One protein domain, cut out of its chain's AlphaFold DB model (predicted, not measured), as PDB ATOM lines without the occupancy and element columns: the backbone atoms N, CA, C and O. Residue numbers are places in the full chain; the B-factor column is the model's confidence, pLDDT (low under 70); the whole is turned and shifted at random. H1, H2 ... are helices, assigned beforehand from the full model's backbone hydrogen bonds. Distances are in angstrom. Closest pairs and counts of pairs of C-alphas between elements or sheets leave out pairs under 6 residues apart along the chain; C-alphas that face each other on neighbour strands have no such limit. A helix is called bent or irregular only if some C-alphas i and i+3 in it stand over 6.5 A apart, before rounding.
ATOM      1  N   ARG A 194     -39.076  17.717  40.437       83.88
ATOM      2  CA  ARG A 194     -38.775  16.872  41.604       83.88
ATOM      3  C   ARG A 194     -39.028  17.607  42.923       83.88
ATOM      4  O   ARG A 194     -38.836  18.826  42.977       83.88
ATOM      5  N   PRO A 195     -39.307  16.884  44.028       82.38
ATOM      6  CA  PRO A 195     -39.297  17.456  45.373       82.38
ATOM      7  C   PRO A 195     -38.020  18.262  45.683       82.38
ATOM      8  O   PRO A 195     -38.089  19.332  46.292       82.38
ATOM      9  N   ASP A 196     -36.862  17.809  45.193       83.00
ATOM     10  CA  ASP A 196     -35.550  18.444  45.394       83.00
ATOM     11  C   ASP A 196     -35.408  19.838  44.755       83.00
ATOM     12  O   ASP A 196     -34.590  20.649  45.189       83.00
ATOM     13  N   ASP A 197     -36.203  20.164  43.732       84.56
ATOM     14  CA  ASP A 197     -36.108  21.451  43.033       84.56
ATOM     15  C   ASP A 197     -36.807  22.600  43.793       84.56
ATOM     16  O   ASP A 197     -36.955  23.706  43.271       84.56
ATOM     17  N   ILE A 198     -37.149  22.392  45.070       86.56
ATOM     18  CA  ILE A 198     -37.759  23.349  46.013       86.56
ATOM     19  C   ILE A 198     -37.085  24.740  46.066       86.56
ATOM     20  O   ILE A 198     -37.748  25.742  46.342       86.56
ATOM     21  N   LEU A 199     -35.793  24.866  45.736       84.62
ATOM     22  CA  LEU A 199     -35.103  26.166  45.631       84.62
ATOM     23  C   LEU A 199     -35.486  26.976  44.376       84.62
ATOM     24  O   LEU A 199     -35.388  28.205  44.368       84.62
ATOM     25  N   VAL A 200     -35.887  26.306  43.297       86.06
ATOM     26  CA  VAL A 200     -36.025  26.881  41.942       86.06
ATOM     27  C   VAL A 200     -37.415  26.687  41.327       86.06
ATOM     28  O   VAL A 200     -37.733  27.343  40.333       86.06
ATOM     29  N   SER A 201     -38.228  25.823  41.928       87.44
ATOM     30  CA  SER A 201     -39.631  25.550  41.624       87.44
ATOM     31  C   SER A 201     -40.540  26.740  41.950       87.44
ATOM     32  O   SER A 201     -40.385  27.372  42.996       87.44
ATOM     33  N   ASP A 202     -41.532  27.036  41.114       86.06
ATOM     34  CA  ASP A 202     -42.569  28.024  41.467       86.06
ATOM     35  C   ASP A 202     -43.749  27.375  42.220       86.06
ATOM     36  O   ASP A 202     -44.498  28.060  42.911       86.06
ATOM     37  N   SER A 203     -43.859  26.046  42.172       88.69
ATOM     38  CA  SER A 203     -44.936  25.238  42.756       88.69
ATOM     39  C   SER A 203     -45.055  25.371  44.277       88.69
ATOM     40  O   SER A 203     -46.162  25.388  44.804       88.69
ATOM     41  N   TYR A 204     -43.939  25.578  44.987       89.38
ATOM     42  CA  TYR A 204     -43.906  25.827  46.441       89.38
ATOM     43  C   TYR A 204     -44.335  27.250  46.845       89.38
ATOM     44  O   TYR A 204     -44.223  27.617  48.014       89.38
ATOM     45  N   LEU A 225     -37.531  28.881  62.441       61.72
ATOM     46  CA  LEU A 225     -37.276  28.296  61.118       61.72
ATOM     47  C   LEU A 225     -35.795  28.350  60.700       61.72
ATOM     48  O   LEU A 225     -35.352  27.499  59.926       61.72
ATOM     49  N   ALA A 226     -35.008  29.302  61.210       58.12
ATOM     50  CA  ALA A 226     -33.566  29.358  60.958       58.12
ATOM     51  C   ALA A 226     -32.797  28.177  61.591       58.12
ATOM     52  O   ALA A 226     -31.703  27.838  61.125       58.12
ATOM     53  N   THR A 227     -33.394  27.497  62.581       55.47
ATOM     54  CA  THR A 227     -32.848  26.309  63.257       55.47
ATOM     55  C   THR A 227     -33.659  25.054  62.892       55.47
ATOM     56  O   THR A 227     -34.414  24.535  63.715       55.47
ATOM     57  N   PRO A 228     -33.541  24.527  61.654       47.66
ATOM     58  CA  PRO A 228     -34.323  23.371  61.231       47.66
ATOM     59  C   PRO A 228     -33.933  22.118  62.021       47.66
ATOM     60  O   PRO A 228     -32.788  21.661  61.959       47.66
ATOM     61  N   ALA A 229     -34.916  21.546  62.716       48.25
ATOM     62  CA  ALA A 229     -34.860  20.185  63.232       48.25
ATOM     63  C   ALA A 229     -34.694  19.173  62.074       48.25
ATOM     64  O   ALA A 229     -35.121  19.457  60.949       48.25
ATOM     65  N   PRO A 230     -34.079  18.000  62.311       45.69
ATOM     66  CA  PRO A 230     -33.898  16.996  61.267       45.69
ATOM     67  C   PRO A 230     -35.239  16.437  60.774       45.69
ATOM     68  O   PRO A 230     -36.110  16.084  61.568       45.69
ATOM     69  N   SER A 231     -35.365  16.302  59.454       42.09
ATOM     70  CA  SER A 231     -36.391  15.488  58.795       42.09
ATOM     71  C   SER A 231     -36.287  14.040  59.290       42.09
ATOM     72  O   SER A 231     -35.198  13.465  59.260       42.09
ATOM     73  N   GLY A 232     -37.394  13.447  59.736       46.69
ATOM     74  CA  GLY A 232     -37.430  12.053  60.177       46.69
ATOM     75  C   GLY A 232     -38.766  11.647  60.814       46.69
ATOM     76  O   GLY A 232     -39.668  12.482  60.942       46.69
ATOM     77  N   PRO A 233     -38.910  10.367  61.214       37.88
ATOM     78  CA  PRO A 233     -40.099   9.863  61.898       37.88
ATOM     79  C   PRO A 233     -40.314  10.528  63.271       37.88
ATOM     80  O   PRO A 233     -39.406  11.130  63.844       37.88
ATOM     81  N   LYS A 234     -41.553  10.431  63.777       42.03
ATOM     82  CA  LYS A 234     -42.081  11.207  64.917       42.03
ATOM     83  C   LYS A 234     -41.122  11.221  66.126       42.03
ATOM     84  O   LYS A 234     -40.720  10.143  66.559       42.03
ATOM     85  N   PRO A 235     -40.842  12.382  66.758       33.41
ATOM     86  CA  PRO A 235     -39.950  12.456  67.924       33.41
ATOM     87  C   PRO A 235     -40.332  11.528  69.088       33.41
ATOM     88  O   PRO A 235     -39.451  11.011  69.768       33.41
ATOM     89  N   PHE A 278     -41.726  25.372  66.211       56.66
ATOM     90  CA  PHE A 278     -42.442  25.351  64.939       56.66
ATOM     91  C   PHE A 278     -41.798  24.362  63.948       56.66
ATOM     92  O   PHE A 278     -40.956  24.715  63.119       56.66
ATOM     93  N   LEU A 279     -42.198  23.092  64.027       60.91
ATOM     94  CA  LEU A 279     -41.698  22.038  63.148       60.91
ATOM     95  C   LEU A 279     -42.321  22.126  61.745       60.91
ATOM     96  O   LEU A 279     -43.548  22.113  61.588       60.91
ATOM     97  N   VAL A 280     -41.474  22.114  60.714       61.38
ATOM     98  CA  VAL A 280     -41.878  21.893  59.318       61.38
ATOM     99  C   VAL A 280     -41.467  20.489  58.890       61.38
ATOM    100  O   VAL A 280     -40.283  20.197  58.748       61.38
ATOM    101  N   ARG A 281     -42.462  19.630  58.669       71.19
ATOM    102  CA  ARG A 281     -42.323  18.260  58.167       71.19
ATOM    103  C   ARG A 281     -42.754  18.218  56.700       71.19
ATOM    104  O   ARG A 281     -43.718  18.877  56.317       71.19
ATOM    105  N   PHE A 282     -42.061  17.430  55.891       70.12
ATOM    106  CA  PHE A 282     -42.460  17.097  54.523       70.12
ATOM    107  C   PHE A 282     -42.823  15.611  54.488       70.12
ATOM    108  O   PHE A 282     -42.304  14.842  55.297       70.12
ATOM    109  N   MET A 283     -43.728  15.211  53.595       61.97
ATOM    110  CA  MET A 283     -44.075  13.795  53.405       61.97
ATOM    111  C   MET A 283     -42.958  13.041  52.669       61.97
ATOM    112  O   MET A 283     -42.759  11.852  52.898       61.97
ATOM    113  N   THR A 284     -42.202  13.747  51.822       69.56
ATOM    114  CA  THR A 284     -40.958  13.253  51.222       69.56
ATOM    115  C   THR A 284     -39.770  13.520  52.157       69.56
ATOM    116  O   THR A 284     -39.582  14.661  52.588       69.56
ATOM    117  N   ASP A 285     -38.927  12.515  52.414       64.69
ATOM    118  CA  ASP A 285     -37.651  12.704  53.121       64.69
ATOM    119  C   ASP A 285     -36.720  13.666  52.365       64.69
ATOM    120  O   ASP A 285     -36.606  13.632  51.137       64.69
ATOM    121  N   ARG A 286     -36.044  14.551  53.106       70.06
ATOM    122  CA  ARG A 286     -35.250  15.661  52.555       70.06
ATOM    123  C   ARG A 286     -33.967  15.897  53.334       70.06
ATOM    124  O   ARG A 286     -33.969  15.860  54.563       70.06
ATOM    125  N   ASP A 287     -32.913  16.264  52.609       73.62
ATOM    126  CA  ASP A 287     -31.684  16.836  53.163       73.62
ATOM    127  C   ASP A 287     -31.999  18.105  53.994       73.62
ATOM    128  O   ASP A 287     -32.510  19.087  53.437       73.62
ATOM    129  N   PRO A 288     -31.672  18.139  55.302       75.00
ATOM    130  CA  PRO A 288     -31.853  19.327  56.140       75.00
ATOM    131  C   PRO A 288     -31.104  20.566  55.621       75.00
ATOM    132  O   PRO A 288     -31.526  21.696  55.870       75.00
ATOM    133  N   THR A 289     -30.022  20.381  54.857       78.56
ATOM    134  CA  THR A 289     -29.274  21.471  54.212       78.56
ATOM    135  C   THR A 289     -30.101  22.137  53.114       78.56
ATOM    136  O   THR A 289     -30.161  23.364  53.056       78.56
ATOM    137  N   LEU A 290     -30.786  21.345  52.282       80.50
ATOM    138  CA  LEU A 290     -31.708  21.829  51.252       80.50
ATOM    139  C   LEU A 290     -32.921  22.553  51.863       80.50
ATOM    140  O   LEU A 290     -33.377  23.560  51.318       80.50
ATOM    141  N   LEU A 291     -33.416  22.086  53.015       78.50
ATOM    142  CA  LEU A 291     -34.473  22.774  53.763       78.50
ATOM    143  C   LEU A 291     -33.985  24.116  54.340       78.50
ATOM    144  O   LEU A 291     -34.662  25.134  54.180       78.50
ATOM    145  N   ARG A 292     -32.784  24.158  54.931       78.38
ATOM    146  CA  ARG A 292     -32.163  25.409  55.403       78.38
ATOM    147  C   ARG A 292     -31.945  26.402  54.256       78.38
ATOM    148  O   ARG A 292     -32.248  27.585  54.409       78.38
ATOM    149  N   ASP A 293     -31.482  25.925  53.101       82.50
ATOM    150  CA  ASP A 293     -31.351  26.729  51.882       82.50
ATOM    151  C   ASP A 293     -32.708  27.277  51.414       82.50
ATOM    152  O   ASP A 293     -32.790  28.432  51.001       82.50
ATOM    153  N   PHE A 294     -33.779  26.479  51.476       84.62
ATOM    154  CA  PHE A 294     -35.126  26.908  51.091       84.62
ATOM    155  C   PHE A 294     -35.641  28.028  51.995       84.62
ATOM    156  O   PHE A 294     -36.039  29.083  51.495       84.62
ATOM    157  N   ILE A 295     -35.591  27.818  53.312       81.94
ATOM    158  CA  ILE A 295     -36.037  28.792  54.312       81.94
ATOM    159  C   ILE A 295     -35.243  30.094  54.151       81.94
ATOM    160  O   ILE A 295     -35.832  31.161  53.965       81.94
ATOM    161  N   ASN A 296     -33.911  30.012  54.118       82.25
ATOM    162  CA  ASN A 296     -33.073  31.196  53.984       82.25
ATOM    163  C   ASN A 296     -33.301  31.909  52.638       82.25
ATOM    164  O   ASN A 296     -33.630  33.086  52.624       82.25
ATOM    165  N   LEU A 297     -33.187  31.213  51.503       84.56
ATOM    166  CA  LEU A 297     -33.129  31.848  50.179       84.56
ATOM    167  C   LEU A 297     -34.502  32.154  49.557       84.56
ATOM    168  O   LEU A 297     -34.559  32.713  48.454       84.56
ATOM    169  N   ARG A 298     -35.612  31.748  50.190       84.75
ATOM    170  CA  ARG A 298     -36.984  32.000  49.699       84.75
ATOM    171  C   ARG A 298     -37.932  32.618  50.718       84.75
ATOM    172  O   ARG A 298     -38.885  33.257  50.280       84.75
ATOM    173  N   VAL A 299     -37.696  32.434  52.018       81.00
ATOM    174  CA  VAL A 299     -38.577  32.949  53.077       81.00
ATOM    175  C   VAL A 299     -37.934  34.148  53.773       81.00
ATOM    176  O   VAL A 299     -38.506  35.232  53.716       81.00
ATOM    177  N   ILE A 300     -36.740  33.982  54.355       78.06
ATOM    178  CA  ILE A 300     -36.063  35.022  55.156       78.06
ATOM    179  C   ILE A 300     -35.364  36.061  54.260       78.06
ATOM    180  O   ILE A 300     -35.641  37.253  54.337       78.06
ATOM    181  N   ASN A 301     -34.485  35.602  53.367       79.25
ATOM    182  CA  ASN A 301     -33.716  36.400  52.410       79.25
ATOM    183  C   ASN A 301     -34.126  36.009  50.971       79.25
ATOM    184  O   ASN A 301     -33.420  35.239  50.310       79.25
ATOM    185  N   PRO A 302     -35.290  36.471  50.470       80.25
ATOM    186  CA  PRO A 302     -35.868  36.008  49.208       80.25
ATOM    187  C   PRO A 302     -35.050  36.447  47.983       80.25
ATOM    188  O   PRO A 302     -35.219  37.535  47.436       80.25
ATOM    189  N   GLU A 303     -34.182  35.554  47.512       84.81
ATOM    190  CA  GLU A 303     -33.273  35.815  46.394       84.81
ATOM    191  C   GLU A 303     -33.941  35.773  45.006       84.81
ATOM    192  O   GLU A 303     -35.088  35.338  44.826       84.81
ATOM    193  N   ARG A 304     -33.210  36.180  43.963       79.69
ATOM    194  CA  ARG A 304     -33.689  36.024  42.577       79.69
ATOM    195  C   ARG A 304     -33.666  34.550  42.157       79.69
ATOM    196  O   ARG A 304     -32.707  33.827  42.422       79.69
ATOM    197  N   ARG A 305     -34.700  34.096  41.432       77.69
ATOM    198  CA  ARG A 305     -34.800  32.702  40.941       77.69
ATOM    199  C   ARG A 305     -33.567  32.291  40.131       77.69
ATOM    200  O   ARG A 305     -33.083  31.177  40.272       77.69
ATOM    201  N   ASP A 306     -33.048  33.207  39.324       75.88
ATOM    202  CA  ASP A 306     -31.864  33.024  38.484       75.88
ATOM    203  C   ASP A 306     -30.597  32.786  39.316       75.88
ATOM    204  O   ASP A 306     -29.846  31.850  39.037       75.88
ATOM    205  N   TRP A 307     -30.424  33.550  40.399       85.56
ATOM    206  CA  TRP A 307     -29.350  33.348  41.372       85.56
ATOM    207  C   TRP A 307     -29.499  31.992  42.077       85.56
ATOM    208  O   TRP A 307     -28.551  31.208  42.102       85.56
ATOM    209  N   ARG A 308     -30.713  31.633  42.531       86.25
ATOM    210  CA  ARG A 308     -30.982  30.310  43.133       86.25
ATOM    211  C   ARG A 308     -30.728  29.142  42.173       86.25
ATOM    212  O   ARG A 308     -30.244  28.104  42.618       86.25
ATOM    213  N   ARG A 309     -30.984  29.292  40.863       81.12
ATOM    214  CA  ARG A 309     -30.602  28.287  39.845       81.12
ATOM    215  C   ARG A 309     -29.081  28.119  39.773       81.12
ATOM    216  O   ARG A 309     -28.611  26.983  39.736       81.12
ATOM    217  N   GLY A 310     -28.324  29.219  39.809       82.06
ATOM    218  CA  GLY A 310     -26.859  29.198  39.887       82.06
ATOM    219  C   GLY A 310     -26.344  28.516  41.158       82.06
ATOM    220  O   GLY A 310     -25.559  27.574  41.073       82.06
ATOM    221  N   TYR A 311     -26.855  28.925  42.322       84.56
ATOM    222  CA  TYR A 311     -26.518  28.360  43.631       84.56
ATOM    223  C   TYR A 311     -26.791  26.849  43.710       84.56
ATOM    224  O   TYR A 311     -25.895  26.071  44.038       84.56
ATOM    225  N   HIS A 312     -27.992  26.401  43.325       82.19
ATOM    226  CA  HIS A 312     -28.366  24.983  43.355       82.19
ATOM    227  C   HIS A 312     -27.536  24.141  42.363       82.19
ATOM    228  O   HIS A 312     -27.157  23.007  42.662       82.19
ATOM    229  N   ALA A 313     -27.194  24.688  41.190       82.62
ATOM    230  CA  ALA A 313     -26.271  24.034  40.262       82.62
ATOM    231  C   ALA A 313     -24.843  23.934  40.835       82.62
ATOM    232  O   ALA A 313     -24.219  22.878  40.728       82.62
ATOM    233  N   ALA A 314     -24.347  24.993  41.484       84.00
ATOM    234  CA  ALA A 314     -23.032  25.016  42.120       84.00
ATOM    235  C   ALA A 314     -22.935  24.021  43.289       84.00
ATOM    236  O   ALA A 314     -21.963  23.266  43.339       84.00
ATOM    237  N   LYS A 315     -23.947  23.955  44.170       81.69
ATOM    238  CA  LYS A 315     -24.006  22.988  45.282       81.69
ATOM    239  C   LYS A 315     -24.002  21.543  44.783       81.69
ATOM    240  O   LYS A 315     -23.095  20.797  45.136       81.69
ATOM    241  N   ARG A 316     -24.919  21.167  43.878       81.69
ATOM    242  CA  ARG A 316     -24.954  19.808  43.291       81.69
ATOM    243  C   ARG A 316     -23.623  19.426  42.633       81.69
ATOM    244  O   ARG A 316     -23.167  18.293  42.767       81.69
ATOM    245  N   ARG A 317     -22.965  20.378  41.959       79.69
ATOM    246  CA  ARG A 317     -21.657  20.158  41.329       79.69
ATOM    247  C   ARG A 317     -20.515  20.007  42.338       79.69
ATOM    248  O   ARG A 317     -19.635  19.177  42.119       79.69
ATOM    249  N   HIS A 318     -20.547  20.769  43.428       84.06
ATOM    250  CA  HIS A 318     -19.604  20.644  44.536       84.06
ATOM    251  C   HIS A 318     -19.736  19.275  45.214       84.06
ATOM    252  O   HIS A 318     -18.735  18.589  45.379       84.06
ATOM    253  N   THR A 319     -20.958  18.821  45.511       81.00
ATOM    254  CA  THR A 319     -21.207  17.486  46.083       81.00
ATOM    255  C   THR A 319     -20.719  16.358  45.165       81.00
ATOM    256  O   THR A 319     -20.147  15.387  45.645       81.00
ATOM    257  N   ALA A 320     -20.888  16.489  43.845       82.56
ATOM    258  CA  ALA A 320     -20.501  15.450  42.884       82.56
ATOM    259  C   ALA A 320     -19.002  15.422  42.508       82.56
ATOM    260  O   ALA A 320     -18.534  14.412  41.979       82.56
ATOM    261  N   HIS A 321     -18.256  16.521  42.696       85.06
ATOM    262  CA  HIS A 321     -16.884  16.660  42.172       85.06
ATOM    263  C   HIS A 321     -15.897  17.432  43.073       85.06
ATOM    264  O   HIS A 321     -14.793  17.736  42.630       85.06
ATOM    265  N   GLY A 322     -16.284  17.830  44.287       84.88
ATOM    266  CA  GLY A 322     -15.442  18.617  45.202       84.88
ATOM    267  C   GLY A 322     -15.162  20.065  44.767       84.88
ATOM    268  O   GLY A 322     -14.319  20.725  45.365       84.88
ATOM    269  N   HIS A 323     -15.823  20.573  43.717       82.62
ATOM    270  CA  HIS A 323     -15.608  21.933  43.209       82.62
ATOM    271  C   HIS A 323     -16.848  22.521  42.514       82.62
ATOM    272  O   HIS A 323     -17.637  21.807  41.886       82.62
ATOM    273  N   CYS A 324     -16.977  23.849  42.497       81.25
ATOM    274  CA  CYS A 324     -18.045  24.538  41.755       81.25
ATOM    275  C   CYS A 324     -17.744  24.745  40.250       81.25
ATOM    276  O   CYS A 324     -18.593  25.242  39.513       81.25
ATOM    277  N   ALA A 325     -16.557  24.364  39.760       77.56
ATOM    278  CA  ALA A 325     -16.048  24.739  38.435       77.56
ATOM    279  C   ALA A 325     -16.806  24.091  37.250       77.56
ATOM    280  O   ALA A 325     -16.527  22.960  36.834       77.56
ATOM    281  N   CYS A 326     -17.783  24.801  36.678       60.78
ATOM    282  CA  CYS A 326     -18.502  24.410  35.457       60.78
ATOM    283  C   CYS A 326     -17.677  24.678  34.185       60.78
ATOM    284  O   CYS A 326     -17.323  25.823  33.906       60.78
ATOM    285  N   ARG A 327     -17.472  23.665  33.325       53.81
ATOM    286  CA  ARG A 327     -17.037  23.893  31.929       53.81
ATOM    287  C   ARG A 327     -18.206  24.447  31.107       53.81
ATOM    288  O   ARG A 327     -18.881  23.705  30.397       53.81
TER     289      ARG A 327
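This is residues 194 to 204, 225 to 235 and 278 to 327 of the 385 residues of the protein "Helicase C-terminal domain-containing protein" of Streptomyces sp. SID5474 (UniProt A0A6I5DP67). Two helices, H2 and H3, run side by side in opposite directions, loosely spaced, with the short helix H1 packed on H2. Loops with cut ends, residues 225 to 235 and 278 to 287, lengthen the H2 end. The printed part has 72 residues, in order H1, H2, H3; the class is all helix, with 35 residues in named elements. It is only just compact, close to loose, with a radius of gyration of the C-alphas of 13.1 A, and spans 44 by 25 by 22 A.

H1, residues 195 to 199, begins at C-alpha (-39.297, 17.456, 45.373) and is irregular: C-alphas 196 and 199 are 7.7 A apart. H2, residues 288 to 300, is 16.3 A long and only just irregular, C-alphas 297 and 300 being 6.6 A apart. H3, residues 305 to 321, is 24.1 A long and ends at C-alpha (-16.884, 16.660, 42.172).

H1 touches H2, the closest C-alphas being those of Leu 199 and Phe 294, 5.5 A. H1 and H3 only just touch, with 3 pairs of C-alphas within 8 A, through residues 308 to 312 of H3 alone; the closest C-alphas are those of Leu 199 and Arg 308, 6.4 A. H2 and H3 are close but not clearly touching, the closest C-alphas being those of Leu 297 and Arg 308, 7.5 A, at a shallow tilt of 17 degrees, opposite ways. Every O i to N i+4 pair is within hydrogen-bond range in H3, 8 of 9 in H2 and 0 of 1 in H1, where 1 of 2 O i to N i+3 pairs is.

The C-alphas of Pro 235 and Arg 327, the two farthest apart, are 44.2 A apart. Residues 205 to 224 and 236 to 277 are not printed; the gaps between C-alphas are 16.3 A and 13.5 A. The link from H2 to H3 is tight; that from H1 to H2 runs across the cuts. Confidence is under 70 at residues 225 to 235, 278 to 280, 283 to 285 and 326 to 327.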